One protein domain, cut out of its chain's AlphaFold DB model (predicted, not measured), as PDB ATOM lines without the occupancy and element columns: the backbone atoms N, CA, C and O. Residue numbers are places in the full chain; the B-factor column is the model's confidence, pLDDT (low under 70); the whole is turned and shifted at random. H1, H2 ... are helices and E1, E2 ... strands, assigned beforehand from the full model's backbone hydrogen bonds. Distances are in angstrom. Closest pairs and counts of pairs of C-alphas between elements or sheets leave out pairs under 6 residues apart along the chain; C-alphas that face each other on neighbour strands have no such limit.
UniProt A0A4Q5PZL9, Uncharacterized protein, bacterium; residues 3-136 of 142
ATOM      1  N   VAL A   3     -11.118   4.414 -19.025       51.12
ATOM      2  CA  VAL A   3      -9.867   5.074 -19.454       51.12
ATOM      3  C   VAL A   3      -9.819   6.572 -19.105       51.12
ATOM      4  O   VAL A   3      -8.752   7.110 -18.844       51.12
ATOM      5  N   ARG A   4     -10.972   7.252 -19.032       58.06
ATOM      6  CA  ARG A   4     -11.037   8.686 -18.697       58.06
ATOM      7  C   ARG A   4     -10.833   8.997 -17.211       58.06
ATOM      8  O   ARG A   4     -10.330  10.067 -16.895       58.06
ATOM      9  N   PHE A   5     -11.221   8.095 -16.307       63.28
ATOM     10  CA  PHE A   5     -11.097   8.333 -14.864       63.28
ATOM     11  C   PHE A   5      -9.653   8.145 -14.391       63.28
ATOM     12  O   PHE A   5      -9.126   8.968 -13.650       63.28
ATOM     13  N   GLU A   6      -8.988   7.100 -14.884       68.12
ATOM     14  CA  GLU A   6      -7.578   6.838 -14.577       68.12
ATOM     15  C   GLU A   6      -6.656   7.915 -15.162       68.12
ATOM     16  O   GLU A   6      -5.728   8.358 -14.483       68.12
ATOM     17  N   ALA A   7      -6.953   8.397 -16.375       68.19
ATOM     18  CA  ALA A   7      -6.257   9.539 -16.963       68.19
ATOM     19  C   ALA A   7      -6.406  10.796 -16.087       68.19
ATOM     20  O   ALA A   7      -5.402  11.389 -15.708       68.19
ATOM     21  N   TYR A   8      -7.631  11.130 -15.660       66.81
ATOM     22  CA  TYR A   8      -7.887  12.277 -14.782       66.81
ATOM     23  C   TYR A   8      -7.120  12.204 -13.453       66.81
ATOM     24  O   TYR A   8      -6.530  13.197 -13.028       66.81
ATOM     25  N   LEU A   9      -7.105  11.043 -12.789       75.44
ATOM     26  CA  LEU A   9      -6.367  10.874 -11.532       75.44
ATOM     27  C   LEU A   9      -4.856  11.009 -11.737       75.44
ATOM     28  O   LEU A   9      -4.182  11.651 -10.931       75.44
ATOM     29  N   THR A  10      -4.337  10.437 -12.822       73.25
ATOM     30  CA  THR A  10      -2.910  10.490 -13.161       73.25
ATOM     31  C   THR A  10      -2.477  11.924 -13.468       73.25
ATOM     32  O   THR A  10      -1.494  12.410 -12.907       73.25
ATOM     33  N   GLU A  11      -3.248  12.633 -14.292       69.06
ATOM     34  CA  GLU A  11      -3.017  14.039 -14.629       69.06
ATOM     35  C   GLU A  11      -3.125  14.934 -13.390       69.06
ATOM     36  O   GLU A  11      -2.251  15.763 -13.153       69.06
ATOM     37  N   SER A  12      -4.131  14.716 -12.539       69.94
ATOM     38  CA  SER A  12      -4.315  15.472 -11.294       69.94
ATOM     39  C   SER A  12      -3.174  15.244 -10.299       69.94
ATOM     40  O   SER A  12      -2.738  16.180  -9.621       69.94
ATOM     41  N   ALA A  13      -2.664  14.012 -10.205       71.06
ATOM     42  CA  ALA A  13      -1.521  13.686  -9.361       71.06
ATOM     43  C   ALA A  13      -0.254  14.402  -9.855       71.06
ATOM     44  O   ALA A  13       0.429  15.043  -9.051       71.06
ATOM     45  N   ALA A  14      -0.007  14.366 -11.168       73.56
ATOM     46  CA  ALA A  14       1.139  14.997 -11.818       73.56
ATOM     47  C   ALA A  14       1.042  16.532 -11.904       73.56
ATOM     48  O   ALA A  14       2.066  17.207 -12.013       73.56
ATOM     49  N   ALA A  15      -0.165  17.101 -11.841       72.62
ATOM     50  CA  ALA A  15      -0.382  18.536 -11.970       72.62
ATOM     51  C   ALA A  15       0.260  19.312 -10.816       72.62
ATOM     52  O   ALA A  15      -0.136  19.181  -9.657       72.62
ATOM     53  N   ILE A  16       1.223  20.165 -11.151       68.38
ATOM     54  CA  ILE A  16       1.893  21.078 -10.214       68.38
ATOM     55  C   ILE A  16       1.000  22.290  -9.907       68.38
ATOM     56  O   ILE A  16       1.016  22.826  -8.800       68.38
ATOM     57  N   TYR A  17       0.180  22.685 -10.880       74.25
ATOM     58  CA  TYR A  17      -0.764  23.789 -10.781       74.25
ATOM     59  C   TYR A  17      -2.181  23.217 -10.844       74.25
ATOM     60  O   TYR A  17      -2.558  22.688 -11.890       74.25
ATOM     61  N   PRO A  18      -2.959  23.255  -9.747       69.38
ATOM     62  CA  PRO A  18      -4.320  22.723  -9.716       69.38
ATOM     63  C   PRO A  18      -5.276  23.636 -10.500       69.38
ATOM     64  O   PRO A  18      -6.032  24.412  -9.928       69.38
ATOM     65  N   ARG A  19      -5.222  23.561 -11.830       75.56
ATOM     66  CA  ARG A  19      -6.069  24.323 -12.756       75.56
ATOM     67  C   ARG A  19      -6.714  23.391 -13.770       75.56
ATOM     68  O   ARG A  19      -6.103  22.417 -14.201       75.56
ATOM     69  N   ILE A  20      -7.941  23.715 -14.161       71.88
ATOM     70  CA  ILE A  20      -8.648  23.005 -15.225       71.88
ATOM     71  C   ILE A  20      -8.252  23.666 -16.537       71.88
ATOM     72  O   ILE A  20      -8.653  24.799 -16.803       71.88
ATOM     73  N   ILE A  21      -7.435  22.963 -17.317       72.38
ATOM     74  CA  ILE A  21      -6.993  23.402 -18.636       72.38
ATOM     75  C   ILE A  21      -7.927  22.797 -19.676       72.38
ATOM     76  O   ILE A  21      -8.217  21.601 -19.644       72.38
ATOM     77  N   LEU A  22      -8.395  23.626 -20.597       68.31
ATOM     78  CA  LEU A  22      -9.258  23.212 -21.687       68.31
ATOM     79  C   LEU A  22      -8.580  23.551 -23.009       68.31
ATOM     80  O   LEU A  22      -8.090  24.662 -23.217       68.31
ATOM     81  N   ASP A  23      -8.561  22.570 -23.908       73.00
ATOM     82  CA  ASP A  23      -8.091  22.793 -25.265       73.00
ATOM     83  C   ASP A  23      -9.042  23.743 -26.004       73.00
ATOM     84  O   ASP A  23     -10.265  23.699 -25.829       73.00
ATOM     85  N   LYS A  24      -8.485  24.591 -26.870       69.31
ATOM     86  CA  LYS A  24      -9.263  25.552 -27.655       69.31
ATOM     87  C   LYS A  24     -10.340  24.874 -28.509       69.31
ATOM     88  O   LYS A  24     -11.438  25.407 -28.630       69.31
ATOM     89  N   SER A  25     -10.077  23.676 -29.029       73.19
ATOM     90  CA  SER A  25     -11.063  22.919 -29.809       73.19
ATOM     91  C   SER A  25     -12.300  22.536 -28.994       73.19
ATOM     92  O   SER A  25     -13.401  22.509 -29.540       73.19
ATOM     93  N   VAL A  26     -12.163  22.305 -27.682       71.31
ATOM     94  CA  VAL A  26     -13.305  22.058 -26.787       71.31
ATOM     95  C   VAL A  26     -14.174  23.310 -26.701       71.31
ATOM     96  O   VAL A  26     -15.398  23.208 -26.766       71.31
ATOM     97  N   PHE A  27     -13.560  24.493 -26.635       65.81
ATOM     98  CA  PHE A  27     -14.299  25.754 -26.695       65.81
ATOM     99  C   PHE A  27     -14.991  25.969 -28.028       65.81
ATOM    100  O   PHE A  27     -16.163  26.340 -28.041       65.81
ATOM    101  N   ASP A  28     -14.303  25.711 -29.136       67.25
ATOM    102  CA  ASP A  28     -14.894  25.838 -30.466       67.25
ATOM    103  C   ASP A  28     -16.087  24.883 -30.623       67.25
ATOM    104  O   ASP A  28     -17.127  25.267 -31.157       67.25
ATOM    105  N   LEU A  29     -15.996  23.665 -30.080       67.62
ATOM    106  CA  LEU A  29     -17.104  22.710 -30.049       67.62
ATOM    107  C   LEU A  29     -18.267  23.191 -29.185       67.62
ATOM    108  O   LEU A  29     -19.402  23.145 -29.651       67.62
ATOM    109  N   ILE A  30     -18.017  23.681 -27.967       66.50
ATOM    110  CA  ILE A  30     -19.077  24.233 -27.110       66.50
ATOM    111  C   ILE A  30     -19.741  25.417 -27.818       66.50
ATOM    112  O   ILE A  30     -20.960  25.458 -27.924       66.50
ATOM    113  N   LYS A  31     -18.966  26.337 -28.395       61.88
ATOM    114  CA  LYS A  31     -19.491  27.482 -29.145       61.88
ATOM    115  C   LYS A  31     -20.366  27.054 -30.328       61.88
ATOM    116  O   LYS A  31     -21.418  27.645 -30.552       61.88
ATOM    117  N   ASN A  32     -19.946  26.021 -31.058       61.19
ATOM    118  CA  ASN A  32     -20.634  25.546 -32.260       61.19
ATOM    119  C   ASN A  32     -21.831  24.627 -31.959       61.19
ATOM    120  O   ASN A  32     -22.770  24.578 -32.749       61.19
ATOM    121  N   GLN A  33     -21.814  23.895 -30.841       60.53
ATOM    122  CA  GLN A  33     -22.874  22.949 -30.474       60.53
ATOM    123  C   GLN A  33     -23.886  23.519 -29.487       60.53
ATOM    124  O   GLN A  33     -25.011  23.024 -29.438       60.53
ATOM    125  N   ALA A  34     -23.514  24.523 -28.691       55.31
ATOM    126  CA  ALA A  34     -24.334  24.866 -27.548       55.31
ATOM    127  C   ALA A  34     -25.688  25.469 -27.943       55.31
ATOM    128  O   ALA A  34     -26.652  25.132 -27.269       55.31
ATOM    129  N   PHE A  35     -25.856  26.254 -29.023       56.56
ATOM    130  CA  PHE A  35     -27.164  26.907 -29.252       56.56
ATOM    131  C   PHE A  35     -27.536  27.225 -30.711       56.56
ATOM    132  O   PHE A  35     -27.362  28.361 -31.144       56.56
ATOM    133  N   PRO A  36     -28.203  26.306 -31.436       49.41
ATOM    134  CA  PRO A  36     -29.036  26.723 -32.564       49.41
ATOM    135  C   PRO A  36     -30.437  27.195 -32.133       49.41
ATOM    136  O   PRO A  36     -30.951  28.114 -32.747       49.41
ATOM    137  N   ASN A  37     -31.076  26.597 -31.105       46.47
ATOM    138  CA  ASN A  37     -32.540  26.736 -30.905       46.47
ATOM    139  C   ASN A  37     -33.087  26.563 -29.458       46.47
ATOM    140  O   ASN A  37     -34.223  26.120 -29.298       46.47
ATOM    141  N   SER A  38     -32.352  26.869 -28.377       43.47
ATOM    142  CA  SER A  38     -32.917  26.742 -27.009       43.47
ATOM    143  C   SER A  38     -33.416  28.083 -26.446       43.47
ATOM    144  O   SER A  38     -32.596  28.895 -26.025       43.47
ATOM    145  N   PRO A  39     -34.739  28.325 -26.350       43.31
ATOM    146  CA  PRO A  39     -35.301  29.545 -25.754       43.31
ATOM    147  C   PRO A  39     -35.242  29.575 -24.215       43.31
ATOM    148  O   PRO A  39     -35.645  30.562 -23.609       43.31
ATOM    149  N   LYS A  40     -34.779  28.496 -23.565       40.56
ATOM    150  CA  LYS A  40     -34.683  28.385 -22.094       40.56
ATOM    151  C   LYS A  40     -33.259  28.419 -21.561       40.56
ATOM    152  O   LYS A  40     -33.067  28.494 -20.350       40.56
ATOM    153  N   PHE A  41     -32.269  28.366 -22.444       40.84
ATOM    154  CA  PHE A  41     -30.920  28.719 -22.055       40.84
ATOM    155  C   PHE A  41     -30.841  30.231 -22.167       40.84
ATOM    156  O   PHE A  41     -30.719  30.774 -23.263       40.84
ATOM    157  N   ASP A  42     -31.036  30.909 -21.039       40.41
ATOM    158  CA  ASP A  42     -30.830  32.344 -20.962       40.41
ATOM    159  C   ASP A  42     -29.373  32.598 -21.339       40.41
ATOM    160  O   ASP A  42     -28.453  32.413 -20.541       40.41
ATOM    161  N   SER A  43     -29.168  32.965 -22.599       37.88
ATOM    162  CA  SER A  43     -27.881  33.310 -23.178       37.88
ATOM    163  C   SER A  43     -27.203  34.432 -22.400       37.88
ATOM    164  O   SER A  43     -26.014  34.632 -22.585       37.88
ATOM    165  N   LYS A  44     -27.899  35.102 -21.465       37.78
ATOM    166  CA  LYS A  44     -27.311  36.008 -20.474       37.78
ATOM    167  C   LYS A  44     -26.437  35.321 -19.413       37.78
ATOM    168  O   LYS A  44     -25.578  36.000 -18.869       37.78
ATOM    169  N   ARG A  45     -26.626  34.028 -19.104       37.81
ATOM    170  CA  ARG A  45     -25.899  33.312 -18.024       37.81
ATOM    171  C   ARG A  45     -24.556  32.712 -18.453       37.81
ATOM    172  O   ARG A  45     -23.655  32.600 -17.633       37.81
ATOM    173  N   TRP A  46     -24.416  32.369 -19.730       38.09
ATOM    174  CA  TRP A  46     -23.145  32.036 -20.383       38.09
ATOM    175  C   TRP A  46     -23.078  32.827 -21.683       38.09
ATOM    176  O   TRP A  46     -23.204  32.283 -22.783       38.09
ATOM    177  N   ARG A  47     -22.939  34.150 -21.574       40.31
ATOM    178  CA  ARG A  47     -22.559  34.916 -22.754       40.31
ATOM    179  C   ARG A  47     -21.104  34.605 -23.035       40.31
ATOM    180  O   ARG A  47     -20.238  35.094 -22.317       40.31
ATOM    181  N   PHE A  48     -20.833  33.850 -24.096       45.44
ATOM    182  CA  PHE A  48     -19.512  33.782 -24.736       45.44
ATOM    183  C   PHE A  48     -19.140  35.132 -25.389       45.44
ATOM    184  O   PHE A  48     -18.739  35.195 -26.547       45.44
ATOM    185  N   ASP A  49     -19.343  36.223 -24.655       43.81
ATOM    186  CA  ASP A  49     -18.810  37.553 -24.894       43.81
ATOM    187  C   ASP A  49     -17.631  37.786 -23.928       43.81
ATOM    188  O   ASP A  49     -17.093  36.837 -23.340       43.81
ATOM    189  N   SER A  50     -17.212  39.039 -23.761       41.25
ATOM    190  CA  SER A  50     -16.175  39.454 -22.806       41.25
ATOM    191  C   SER A  50     -16.365  38.884 -21.386       41.25
ATOM    192  O   SER A  50     -15.389  38.733 -20.660       41.25
ATOM    193  N   THR A  51     -17.582  38.477 -21.007       43.16
ATOM    194  CA  THR A  51     -17.940  37.914 -19.694       43.16
ATOM    195  C   THR A  51     -17.680  36.404 -19.553       43.16
ATOM    196  O   THR A  51     -17.649  35.907 -18.437       43.16
ATOM    197  N   THR A  52     -17.463  35.641 -20.634       47.44
ATOM    198  CA  THR A  52     -16.942  34.250 -20.532       47.44
ATOM    199  C   THR A  52     -15.436  34.199 -20.769       47.44
ATOM    200  O   THR A  52     -14.763  33.347 -20.197       47.44
ATOM    201  N   GLN A  53     -14.873  35.157 -21.519       47.06
ATOM    202  CA  GLN A  53     -13.426  35.420 -21.473       47.06
ATOM    203  C   GLN A  53     -12.977  35.799 -20.051       47.06
ATOM    204  O   GLN A  53     -11.892  35.428 -19.636       47.06
ATOM    205  N   ALA A  54     -13.852  36.431 -19.268       49.56
ATOM    206  CA  ALA A  54     -13.649  36.747 -17.854       49.56
ATOM    207  C   ALA A  54     -13.245  35.566 -16.953       49.56
ATOM    208  O   ALA A  54     -12.533  35.739 -15.961       49.56
ATOM    209  N   ILE A  55     -13.749  34.372 -17.278       59.44
ATOM    210  CA  ILE A  55     -13.532  33.147 -16.502       59.44
ATOM    211  C   ILE A  55     -12.394  32.319 -17.111       59.44
ATOM    212  O   ILE A  55     -11.964  31.326 -16.537       59.44
ATOM    213  N   LEU A  56     -11.886  32.703 -18.283       63.84
ATOM    214  CA  LEU A  56     -10.861  31.966 -19.006       63.84
ATOM    215  C   LEU A  56      -9.607  32.808 -19.119       63.84
ATOM    216  O   LEU A  56      -9.542  33.771 -19.876       63.84
ATOM    217  N   SER A  57      -8.584  32.404 -18.383       66.25
ATOM    218  CA  SER A  57      -7.278  33.038 -18.456       66.25
ATOM    219  C   SER A  57      -6.352  32.244 -19.369       66.25
ATOM    220  O   SER A  57      -6.418  31.012 -19.428       66.25
ATOM    221  N   TYR A  58      -5.471  32.952 -20.075       64.06
ATOM    222  CA  TYR A  58      -4.405  32.319 -20.841       64.06
ATOM    223  C   TYR A  58      -3.399  31.654 -19.903       64.06
ATOM    224  O   TYR A  58      -3.000  32.211 -18.876       64.06
ATOM    225  N   ASP A  59      -3.005  30.449 -20.276       66.00
ATOM    226  CA  ASP A  59      -1.926  29.702 -19.663       66.00
ATOM    227  C   ASP A  59      -0.603  29.919 -20.426       66.00
ATOM    228  O   ASP A  59      -0.574  30.481 -21.517       66.00
ATOM    229  N   PHE A  60       0.513  29.473 -19.848       62.72
ATOM    230  CA  PHE A  60       1.869  29.597 -20.387       62.72
ATOM    231  C   PHE A  60       2.116  28.790 -21.675       62.72
ATOM    232  O   PHE A  60       3.178  28.931 -22.273       62.72
ATOM    233  N   ASP A  61       1.183  27.928 -22.080       62.69
ATOM    234  CA  ASP A  61       1.302  26.997 -23.206       62.69
ATOM    235  C   ASP A  61       0.198  27.178 -24.263       62.69
ATOM    236  O   ASP A  61      -0.227  26.209 -24.892       62.69
ATOM    237  N   ASP A  62      -0.275  28.417 -24.442       61.47
ATOM    238  CA  ASP A  62      -1.367  28.811 -25.353       61.47
ATOM    239  C   ASP A  62      -2.716  28.124 -25.072       61.47
ATOM    240  O   ASP A  62      -3.661  28.213 -25.864       61.47
ATOM    241  N   LYS A  63      -2.844  27.459 -23.921       64.88
ATOM    242  CA  LYS A  63      -4.103  26.871 -23.470       64.88
ATOM    243  C   LYS A  63      -4.903  27.875 -22.656       64.88
ATOM    244  O   LYS A  63      -4.383  28.856 -22.129       64.88
ATOM    245  N   LEU A  64      -6.201  27.617 -22.549       68.00
ATOM    246  CA  LEU A  64      -7.094  28.378 -21.685       68.00
ATOM    247  C   LEU A  64      -7.318  27.582 -20.404       68.00
ATOM    248  O   LEU A  64      -7.571  26.376 -20.455       68.00
ATOM    249  N   TYR A  65      -7.249  28.250 -19.255       73.69
ATOM    250  CA  TYR A  65      -7.620  27.654 -17.979       73.69
ATOM    251  C   TYR A  65      -8.791  28.395 -17.346       73.69
ATOM    252  O   TYR A  65      -8.952  29.604 -17.516       73.69
ATOM    253  N   PHE A  66      -9.605  27.657 -16.594       71.88
ATOM    254  CA  PHE A  66     -10.712  28.231 -15.841       71.88
ATOM    255  C   PHE A  66     -10.176  28.987 -14.620       71.88
ATOM    256  O   PHE A  66      -9.682  28.377 -13.667       71.88
ATOM    257  N   ASP A  67     -10.261  30.311 -14.647       75.19
ATOM    258  CA  ASP A  67      -9.991  31.164 -13.503       75.19
ATOM    259  C   ASP A  67     -11.197  31.151 -12.566       75.19
ATOM    260  O   ASP A  67     -12.117  31.959 -12.653       75.19
ATOM    261  N   TYR A  68     -11.202  30.180 -11.659       74.88
ATOM    262  CA  TYR A  68     -12.238  30.069 -10.639       74.88
ATOM    263  C   TYR A  68     -12.112  31.136  -9.539       74.88
ATOM    264  O   TYR A  68     -13.047  31.273  -8.753       74.88
ATOM    265  N   PHE A  69     -11.013  31.905  -9.470       78.38
ATOM    266  CA  PHE A  69     -10.905  33.016  -8.521       78.38
ATOM    267  C   PHE A  69     -11.724  34.204  -9.001       78.38
ATOM    268  O   PHE A  69     -12.528  34.714  -8.237       78.38
ATOM    269  N   THR A  70     -11.585  34.629 -10.254       75.94
ATOM    270  CA  THR A  70     -12.426  35.704 -10.814       75.94
ATOM    271  C   THR A  70     -13.801  35.185 -11.229       75.94
ATOM    272  O   THR A  70     -14.808  35.867 -11.048       75.94
ATOM    273  N   GLY A  71     -13.865  33.943 -11.710       71.12
ATOM    274  CA  GLY A  71     -15.084  33.279 -12.160       71.12
ATOM    275  C   GLY A  71     -16.180  33.202 -11.105       71.12
ATOM    276  O   GLY A  71     -17.350  33.399 -11.428       71.12
ATOM    277  N   ALA A  72     -15.817  32.966  -9.841       70.06
ATOM    278  CA  ALA A  72     -16.779  32.903  -8.744       70.06
ATOM    279  C   ALA A  72     -17.463  34.257  -8.465       70.06
ATOM    280  O   ALA A  72     -18.611  34.264  -8.027       70.06
ATOM    281  N   LEU A  73     -16.808  35.388  -8.768       71.50
ATOM    282  CA  LEU A  73     -17.397  36.728  -8.622       71.50
ATOM    283  C   LEU A  73     -18.465  37.016  -9.673       71.50
ATOM    284  O   LEU A  73     -19.474  37.656  -9.385       71.50
ATOM    285  N   VAL A  74     -18.213  36.570 -10.902       64.62
ATOM    286  CA  VAL A  74     -19.067  36.856 -12.062       64.62
ATOM    287  C   VAL A  74     -20.148  35.797 -12.261       64.62
ATOM    288  O   VAL A  74     -21.148  36.043 -12.935       64.62
ATOM    289  N   SER A  75     -19.988  34.615 -11.661       63.12
ATOM    290  CA  SER A  75     -21.044  33.614 -11.655       63.12
ATOM    291  C   SER A  75     -22.173  34.086 -10.737       63.12
ATOM    292  O   SER A  75     -22.022  34.110  -9.521       63.12
ATOM    293  N   HIS A  76     -23.330  34.429 -11.312       53.88
ATOM    294  CA  HIS A  76     -24.576  34.762 -10.600       53.88
ATOM    295  C   HIS A  76     -25.177  33.583  -9.800       53.88
ATOM    296  O   HIS A  76     -26.394  33.498  -9.626       53.88
ATOM    297  N   ALA A  77     -24.358  32.620  -9.377       54.03
ATOM    298  CA  ALA A  77     -24.783  31.543  -8.506       54.03
ATOM    299  C   ALA A  77     -25.029  32.102  -7.098       54.03
ATOM    300  O   ALA A  77     -24.356  33.035  -6.668       54.03
ATOM    301  N   GLU A  78     -25.973  31.506  -6.371       56.00
ATOM    302  CA  GLU A  78     -26.336  31.805  -4.973       56.00
ATOM    303  C   GLU A  78     -25.213  31.453  -3.971       56.00
ATOM    304  O   GLU A  78     -25.453  31.004  -2.853       56.00
ATOM    305  N   ILE A  79     -23.957  31.589  -4.385       64.81
ATOM    306  CA  ILE A  79     -22.790  31.336  -3.561       64.81
ATOM    307  C   ILE A  79     -22.570  32.587  -2.721       64.81
ATOM    308  O   ILE A  79     -22.391  33.688  -3.244       64.81
ATOM    309  N   ASN A  80     -22.550  32.411  -1.402       80.19
ATOM    310  CA  ASN A  80     -22.036  33.429  -0.504       80.19
ATOM    311  C   ASN A  80     -20.539  33.610  -0.796       80.19
ATOM    312  O   ASN A  80     -19.698  32.832  -0.347       80.19
ATOM    313  N   THR A  81     -20.219  34.605  -1.620       81.12
ATOM    314  CA  THR A  81     -18.867  34.834  -2.143       81.12
ATOM    315  C   THR A  81     -17.863  35.098  -1.026       81.12
ATOM    316  O   THR A  81     -16.759  34.570  -1.085       81.12
ATOM    317  N   VAL A  82     -18.248  35.816   0.035       86.38
ATOM    318  CA  VAL A  82     -17.396  36.010   1.224       86.38
ATOM    319  C   VAL A  82     -17.025  34.667   1.844       86.38
ATOM    320  O   VAL A  82     -15.848  34.363   2.017       86.38
ATOM    321  N   GLU A  83     -18.030  33.840   2.129       87.25
ATOM    322  CA  GLU A  83     -17.834  32.526   2.742       87.25
ATOM    323  C   GLU A  83     -16.980  31.606   1.861       87.25
ATOM    324  O   GLU A  83     -16.140  30.868   2.371       87.25
ATOM    325  N   PHE A  84     -17.155  31.670   0.540       86.88
ATOM    326  CA  PHE A  84     -16.334  30.920  -0.405       86.88
ATOM    327  C   PHE A  84     -14.848  31.281  -0.290       86.88
ATOM    328  O   PHE A  84     -14.014  30.383  -0.163       86.88
ATOM    329  N   TYR A  85     -14.504  32.571  -0.314       89.25
ATOM    330  CA  TYR A  85     -13.099  32.987  -0.253       89.25
ATOM    331  C   TYR A  85     -12.482  32.804   1.133       89.25
ATOM    332  O   TYR A  85     -11.299  32.480   1.201       89.25
ATOM    333  N   GLU A  86     -13.251  32.942   2.216       91.19
ATOM    334  CA  GLU A  86     -12.769  32.607   3.564       91.19
ATOM    335  C   GLU A  86     -12.480  31.105   3.691       91.19
ATOM    336  O   GLU A  86     -11.374  30.722   4.066       91.19
ATOM    337  N   LYS A  87     -13.393  30.233   3.243       90.69
ATOM    338  CA  LYS A  87     -13.150  28.777   3.217       90.69
ATOM    339  C   LYS A  87     -11.962  28.396   2.338       90.69
ATOM    340  O   LYS A  87     -11.186  27.502   2.678       90.69
ATOM    341  N   LEU A  88     -11.806  29.062   1.194       90.00
ATOM    342  CA  LEU A  88     -10.655  28.853   0.319       90.00
ATOM    343  C   LEU A  88      -9.355  29.270   1.016       90.00
ATOM    344  O   LEU A  88      -8.363  28.548   0.936       90.00
ATOM    345  N   ARG A  89      -9.364  30.401   1.727       93.31
ATOM    346  CA  ARG A  89      -8.232  30.882   2.520       93.31
ATOM    347  C   ARG A  89      -7.845  29.878   3.606       93.31
ATOM    348  O   ARG A  89      -6.671  29.527   3.695       93.31
ATOM    349  N   GLU A  90      -8.816  29.399   4.379       94.25
ATOM    350  CA  GLU A  90      -8.627  28.361   5.404       94.25
ATOM    351  C   GLU A  90      -8.028  27.090   4.795       94.25
ATOM    352  O   GLU A  90      -6.985  26.627   5.239       94.25
ATOM    353  N   THR A  91      -8.589  26.607   3.684       92.19
ATOM    354  CA  THR A  91      -8.085  25.414   2.979       92.19
ATOM    355  C   THR A  91      -6.618  25.559   2.558       92.19
ATOM    356  O   THR A  91      -5.844  24.602   2.627       92.19
ATOM    357  N   ILE A  92      -6.212  26.748   2.100       92.88
ATOM    358  CA  ILE A  92      -4.821  27.023   1.712       92.88
ATOM    359  C   ILE A  92      -3.907  27.052   2.945       92.88
ATOM    360  O   ILE A  92      -2.787  26.546   2.872       92.88
ATOM    361  N   ILE A  93      -4.364  27.627   4.061       93.44
ATOM    362  CA  ILE A  93      -3.608  27.673   5.320       93.44
ATOM    363  C   ILE A  93      -3.420  26.261   5.872       93.44
ATOM    364  O   ILE A  93      -2.279  25.840   6.054       93.44
ATOM    365  N   ASP A  94      -4.499  25.498   6.025       92.31
ATOM    366  CA  ASP A  94      -4.460  24.126   6.535       92.31
ATOM    367  C   ASP A  94      -3.590  23.235   5.638       92.31
ATOM    368  O   ASP A  94      -2.742  22.468   6.095       92.31
ATOM    369  N   GLY A  95      -3.731  23.387   4.318       88.94
ATOM    370  CA  GLY A  95      -2.918  22.661   3.349       88.94
ATOM    371  C   GLY A  95      -1.425  22.995   3.426       88.94
ATOM    372  O   GLY A  95      -0.599  22.179   3.015       88.94
ATOM    373  N   SER A  96      -1.049  24.168   3.946       88.56
ATOM    374  CA  SER A  96       0.353  24.598   4.031       88.56
ATOM    375  C   SER A  96       1.153  23.837   5.092       88.56
ATOM    376  O   SER A  96       2.378  23.732   4.977       88.56
ATOM    377  N   GLU A  97       0.460  23.234   6.061       90.56
ATOM    378  CA  GLU A  97       1.038  22.402   7.121       90.56
ATOM    379  C   GLU A  97       1.412  20.992   6.637       90.56
ATOM    380  O   GLU A  97       2.066  20.225   7.346       90.56
ATOM    381  N   THR A  98       1.029  20.628   5.409       90.62
ATOM    382  CA  THR A  98       1.326  19.311   4.849       90.62
ATOM    383  C   THR A  98       2.833  19.042   4.750       90.62
ATOM    384  O   THR A  98       3.632  19.875   4.310       90.62
ATOM    385  N   THR A  99       3.232  17.816   5.087       90.69
ATOM    386  CA  THR A  99       4.608  17.334   4.903       90.69
ATOM    387  C   THR A  99       4.854  16.773   3.503       90.69
ATOM    388  O   THR A  99       6.006  16.552   3.131       90.69
ATOM    389  N   ASN A 100       3.802  16.561   2.702       90.62
ATOM    390  CA  ASN A 100       3.924  16.033   1.348       90.62
ATOM    391  C   ASN A 100       4.439  17.130   0.392       90.62
ATOM    392  O   ASN A 100       3.712  18.096   0.134       90.62
ATOM    393  N   PRO A 101       5.648  16.994  -0.194       86.94
ATOM    394  CA  PRO A 101       6.234  18.036  -1.040       86.94
ATOM    395  C   PRO A 101       5.372  18.391  -2.256       86.94
ATOM    396  O   PRO A 101       5.241  19.564  -2.601       86.94
ATOM    397  N   SER A 102       4.735  17.395  -2.874       83.62
ATOM    398  CA  SER A 102       3.874  17.603  -4.041       83.62
ATOM    399  C   SER A 102       2.628  18.410  -3.688       83.62
ATOM    400  O   SER A 102       2.210  19.262  -4.468       83.62
ATOM    401  N   VAL A 103       2.045  18.185  -2.508       84.50
ATOM    402  CA  VAL A 103       0.906  18.983  -2.022       84.50
ATOM    403  C   VAL A 103       1.370  20.396  -1.665       84.50
ATOM    404  O   VAL A 103       0.731  21.367  -2.062       84.50
ATOM    405  N   LYS A 104       2.533  20.531  -1.015       87.75
ATOM    406  CA  LYS A 104       3.106  21.825  -0.626       87.75
ATOM    407  C   LYS A 104       3.334  22.759  -1.817       87.75
ATOM    408  O   LYS A 104       3.060  23.950  -1.714       87.75
ATOM    409  N   ILE A 105       3.780  22.230  -2.959       87.12
ATOM    410  CA  ILE A 105       3.950  23.028  -4.183       87.12
ATOM    411  C   ILE A 105       2.597  23.542  -4.699       87.12
ATOM    412  O   ILE A 105       2.471  24.731  -5.002       87.12
ATOM    413  N   LYS A 106       1.572  22.680  -4.745       87.25
ATOM    414  CA  LYS A 106       0.217  23.057  -5.189       87.25
ATOM    415  C   LYS A 106      -0.388  24.129  -4.280       87.25
ATOM    416  O   LYS A 106      -0.922  25.121  -4.774       87.25
ATOM    417  N   ILE A 107      -0.251  23.966  -2.963       91.19
ATOM    418  CA  ILE A 107      -0.717  24.945  -1.971       91.19
ATOM    419  C   ILE A 107       0.061  26.260  -2.083       91.19
ATOM    420  O   ILE A 107      -0.544  27.329  -2.061       91.19
ATOM    421  N   GLY A 108       1.380  26.207  -2.285       89.81
ATOM    422  CA  GLY A 108       2.197  27.397  -2.528       89.81
ATOM    423  C   GLY A 108       1.731  28.188  -3.754       89.81
ATOM    424  O   GLY A 108       1.592  29.409  -3.688       89.81
ATOM    425  N   TRP A 109       1.411  27.503  -4.853       88.62
ATOM    426  CA  TRP A 109       0.837  28.150  -6.033       88.62
ATOM    427  C   TRP A 109      -0.540  28.769  -5.753       88.62
ATOM    428  O   TRP A 109      -0.775  29.919  -6.127       88.62
ATOM    429  N   LEU A 110      -1.426  28.048  -5.055       89.62
ATOM    430  CA  LEU A 110      -2.750  28.555  -4.673       89.62
ATOM    431  C   LEU A 110      -2.646  29.800  -3.791       89.62
ATOM    432  O   LEU A 110      -3.354  30.773  -4.035       89.62
ATOM    433  N   LYS A 111      -1.723  29.807  -2.825       92.56
ATOM    434  CA  LYS A 111      -1.437  30.962  -1.971       92.56
ATOM    435  C   LYS A 111      -1.027  32.184  -2.792       92.56
ATOM    436  O   LYS A 111      -1.559  33.270  -2.577       92.56
ATOM    437  N   VAL A 112      -0.111  32.017  -3.750       90.44
ATOM    438  CA  VAL A 112       0.317  33.113  -4.638       90.44
ATOM    439  C   VAL A 112      -0.861  33.641  -5.456       90.44
ATOM    440  O   VAL A 112      -1.072  34.851  -5.512       90.44
ATOM    441  N   LYS A 113      -1.657  32.748  -6.058       87.06
ATOM    442  CA  LYS A 113      -2.846  33.125  -6.834       87.06
ATOM    443  C   LYS A 113      -3.884  33.860  -5.982       87.06
ATOM    444  O   LYS A 113      -4.321  34.934  -6.384       87.06
ATOM    445  N   PHE A 114      -4.204  33.345  -4.797       90.62
ATOM    446  CA  PHE A 114      -5.137  33.968  -3.860       90.62
ATOM    447  C   PHE A 114      -4.667  35.364  -3.432       90.62
ATOM    448  O   PHE A 114      -5.413  36.334  -3.523       90.62
ATOM    449  N   ASN A 115      -3.400  35.501  -3.031       92.50
ATOM    450  CA  ASN A 115      -2.850  36.788  -2.612       92.50
ATOM    451  C   ASN A 115      -2.828  37.817  -3.749       92.50
ATOM    452  O   ASN A 115      -3.054  39.002  -3.496       92.50
ATOM    453  N   ASN A 116      -2.563  37.375  -4.982       89.06
ATOM    454  CA  ASN A 116      -2.649  38.230  -6.162       89.06
ATOM    455  C   ASN A 116      -4.095  38.657  -6.429       89.06
ATOM    456  O   ASN A 116      -4.329  39.841  -6.633       89.06
ATOM    457  N   PHE A 117      -5.057  37.738  -6.352       87.94
ATOM    458  CA  PHE A 117      -6.479  38.051  -6.487       87.94
ATOM    459  C   PHE A 117      -6.928  39.118  -5.474       87.94
ATOM    460  O   PHE A 117      -7.425  40.164  -5.874       87.94
ATOM    461  N   ILE A 118      -6.652  38.920  -4.179       90.25
ATOM    462  CA  ILE A 118      -7.000  39.893  -3.128       90.25
ATOM    463  C   ILE A 118      -6.299  41.241  -3.346       90.25
ATOM    464  O   ILE A 118      -6.875  42.293  -3.089       90.25
ATOM    465  N   LYS A 119      -5.046  41.235  -3.824       90.00
ATOM    466  CA  LYS A 119      -4.295  42.467  -4.111       90.00
ATOM    467  C   LYS A 119      -4.921  43.284  -5.245       90.00
ATOM    468  O   LYS A 119      -4.832  44.503  -5.196       90.00
ATOM    469  N   HIS A 120      -5.479  42.615  -6.247       87.50
ATOM    470  CA  HIS A 120      -5.964  43.221  -7.488       87.50
ATOM    471  C   HIS A 120      -7.493  43.301  -7.544       87.50
ATOM    472  O   HIS A 120      -8.072  43.396  -8.620       87.50
ATOM    473  N   ILE A 121      -8.163  43.251  -6.390       85.31
ATOM    474  CA  ILE A 121      -9.624  43.237  -6.347       85.31
ATOM    475  C   ILE A 121     -10.241  44.536  -6.872       85.31
ATOM    476  O   ILE A 121     -11.257  44.477  -7.552       85.31
ATOM    477  N   ASP A 122      -9.592  45.677  -6.631       82.69
ATOM    478  CA  ASP A 122     -10.019  46.982  -7.153       82.69
ATOM    479  C   ASP A 122      -9.929  47.015  -8.689       82.69
ATOM    480  O   ASP A 122     -10.876  47.403  -9.364       82.69
ATOM    481  N   ASP A 123      -8.833  46.496  -9.256       83.56
ATOM    482  CA  ASP A 123      -8.658  46.399 -10.712       83.56
ATOM    483  C   ASP A 123      -9.747  45.505 -11.347       83.56
ATOM    484  O   ASP A 123     -10.198  45.738 -12.469       83.56
ATOM    485  N   ILE A 124     -10.178  44.466 -10.622       77.56
ATOM    486  CA  ILE A 124     -11.255  43.555 -11.029       77.56
ATOM    487  C   ILE A 124     -12.623  44.254 -10.932       77.56
ATOM    488  O   ILE A 124     -13.436  44.106 -11.844       77.56
ATOM    489  N   GLU A 125     -12.891  45.023  -9.871       78.12
ATOM    490  CA  GLU A 125     -14.108  45.847  -9.743       78.12
ATOM    491  C   GLU A 125     -14.269  46.782 -10.948       78.12
ATOM    492  O   GLU A 125     -15.332  46.804 -11.580       78.12
ATOM    493  N   ASP A 126     -13.190  47.482 -11.304       78.62
ATOM    494  CA  ASP A 126     -13.153  48.410 -12.433       78.62
ATOM    495  C   ASP A 126     -13.390  47.695 -13.768       78.62
ATOM    496  O   ASP A 126     -14.191  48.157 -14.585       78.62
ATOM    497  N   LEU A 127     -12.745  46.540 -13.977       75.12
ATOM    498  CA  LEU A 127     -12.872  45.750 -15.206       75.12
ATOM    499  C   LEU A 127     -14.300  45.235 -15.436       75.12
ATOM    500  O   LEU A 127     -14.766  45.198 -16.575       75.12
ATOM    501  N   TYR A 128     -14.988  44.819 -14.370       71.56
ATOM    502  CA  TYR A 128     -16.339  44.251 -14.457       71.56
ATOM    503  C   TYR A 128     -17.454  45.265 -14.208       71.56
ATOM    504  O   TYR A 128     -18.627  44.894 -14.290       71.56
ATOM    505  N   HIS A 129     -17.116  46.524 -13.910       75.50
ATOM    506  CA  HIS A 129     -18.071  47.537 -13.460       75.50
ATOM    507  C   HIS A 129     -18.970  47.015 -12.320       75.50
ATOM    508  O   HIS A 129     -20.186  47.227 -12.310       75.50
ATOM    509  N   ALA A 130     -18.368  46.290 -11.375       76.25
ATOM    510  CA  ALA A 130     -19.043  45.605 -10.278       76.25
ATOM    511  C   ALA A 130     -18.474  46.053  -8.925       76.25
ATOM    512  O   ALA A 130     -17.356  46.546  -8.843       76.25
ATOM    513  N   ASN A 131     -19.252  45.889  -7.853       81.62
ATOM    514  CA  ASN A 131     -18.818  46.239  -6.502       81.62
ATOM    515  C   ASN A 131     -18.502  44.967  -5.706       81.62
ATOM    516  O   ASN A 131     -19.410  44.200  -5.387       81.62
ATOM    517  N   PHE A 132     -17.231  44.787  -5.355       84.38
ATOM    518  CA  PHE A 132     -16.700  43.694  -4.546       84.38
ATOM    519  C   PHE A 132     -16.107  44.211  -3.226       84.38
ATOM    520  O   PHE A 132     -15.292  43.536  -2.593       84.38
ATOM    521  N   SER A 133     -16.542  45.388  -2.754       83.12
ATOM    522  CA  SER A 133     -15.982  46.044  -1.567       83.12
ATOM    523  C   SER A 133     -16.117  45.183  -0.321       83.12
ATOM    524  O   SER A 133     -15.300  45.245   0.597       83.12
ATOM    525  N   TYR A 134     -17.144  44.339  -0.311       83.06
ATOM    526  CA  TYR A 134     -17.398  43.359   0.723       83.06
ATOM    527  C   TYR A 134     -16.331  42.263   0.795       83.06
ATOM    528  O   TYR A 134     -16.346  41.546   1.772       83.06
ATOM    529  N   LEU A 135     -15.404  42.112  -0.152       85.56
ATOM    530  CA  LEU A 135     -14.285  41.159  -0.071       85.56
ATOM    531  C   LEU A 135     -12.987  41.801   0.426       85.56
ATOM    532  O   LEU A 135     -12.047  41.093   0.774       85.56
ATOM    533  N   LYS A 136     -12.931  43.134   0.533       84.38
ATOM    534  CA  LYS A 136     -11.722  43.871   0.948       84.38
ATOM    535  C   LYS A 136     -11.304  43.597   2.399       84.38
ATOM    536  O   LYS A 136     -10.188  43.923   2.787       84.38
TER     537      LYS A 136
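What this domain is: This is residues 3 to 136 of the 142 residues of an uncharacterized protein of bacterium (UniProt A0A4Q5PZL9). A hairpin of the two longest helices, H5 and H6, makes one side of the model; short H4 and the tiny strand hairpin E1 and E2 make the middle, and H2, a long unnamed stretch and H3 form a wide loose loop on the other side. Residues 3 to 11 of H1 stick out alone, and so does the loop at residues 36 to 42, while H7 turns off the last end of H6. The printed part has 134 residues, with seven named helices and two named strands in the order H1 H2 H3 E1 E2 H4 H5 H6 H7; the sheet E1 - E2 is antiparallel and the class is mostly helix. The whole is only just compact, close to loose, with a radius of gyration of the C-alphas of 16.9 A and spans of 52 by 45 by 26 A.

Where its parts are: H1, residues 3 to 14, begins at C-alpha 3 (-9.867, 5.074, -19.454) and is 16.7 A long. H2 is residues 24 to 33, 14.1 A, and H3 residues 50 to 53. E1, residues 56 to 58, and E2, residues 64 to 66, come next. H4 is residues 68 to 74. H5, residues 81 to 96, is 22.6 A long, and H6, residues 101 to 119, 26.8 A, from C-alpha 101 (6.234, 18.036, -1.040). H7, residues 121 to 128, ends at C-alpha 128 (-16.339, 44.251, -14.457).

How they stand to each other: H1 is apart from H2 and touches no helix. The C-alphas of Lys 24 in H2 and Leu 64 in E2 are the closest of these two, 7.0 A apart. Residues 21 to 22 form a short antiparallel pairing with residues 64 to 65 of E2. H3 is close to H4 but not clearly touching, C-alphas 51 and 74 being the closest at 7.8 A. E1 and E2 form a hairpin, antiparallel at 138 degrees, with N 57 and O 65 within hydrogen-bond range at 3.0 A and N 65 and O 57 at 2.9 A. E1 and H4 are near each other. H4 and H6 only just touch, with 3 pairs of C-alphas within 8 A, through residues 114 to 117 of H6; the closest C-alphas are those of Phe 69 and Phe 117, 7.0 A. H5 and H6 form a helical hairpin and touch, H5 with residues 89 to 96 alone; the closest C-alphas are those of Ile 92 and Ile 107, 5.9 A. They run opposite ways at a shallow tilt of 34.9 degrees, only just short of steep. H7 and H6 meet only through their link. H7 is close to H4 but not clearly touching, with C-alphas 70 and 124 the closest at 7.9 A. Each O i to N i+4 pair is within hydrogen-bond range in H1, H2, H5, H6 and H7, and 2 of 3 are in H4; H3 is too short for such a pair.

The domain as a whole: The two C-alphas farthest apart are those of Asn 37 and Thr 99, 52.4 A. The printed part has no cut. The link from H2 to H3, residues 34 to 49, is long. The mean pLDDT of the printed part is 72.0, and 56 residues are under 70, among them residues 27 to 64 and 74 to 79.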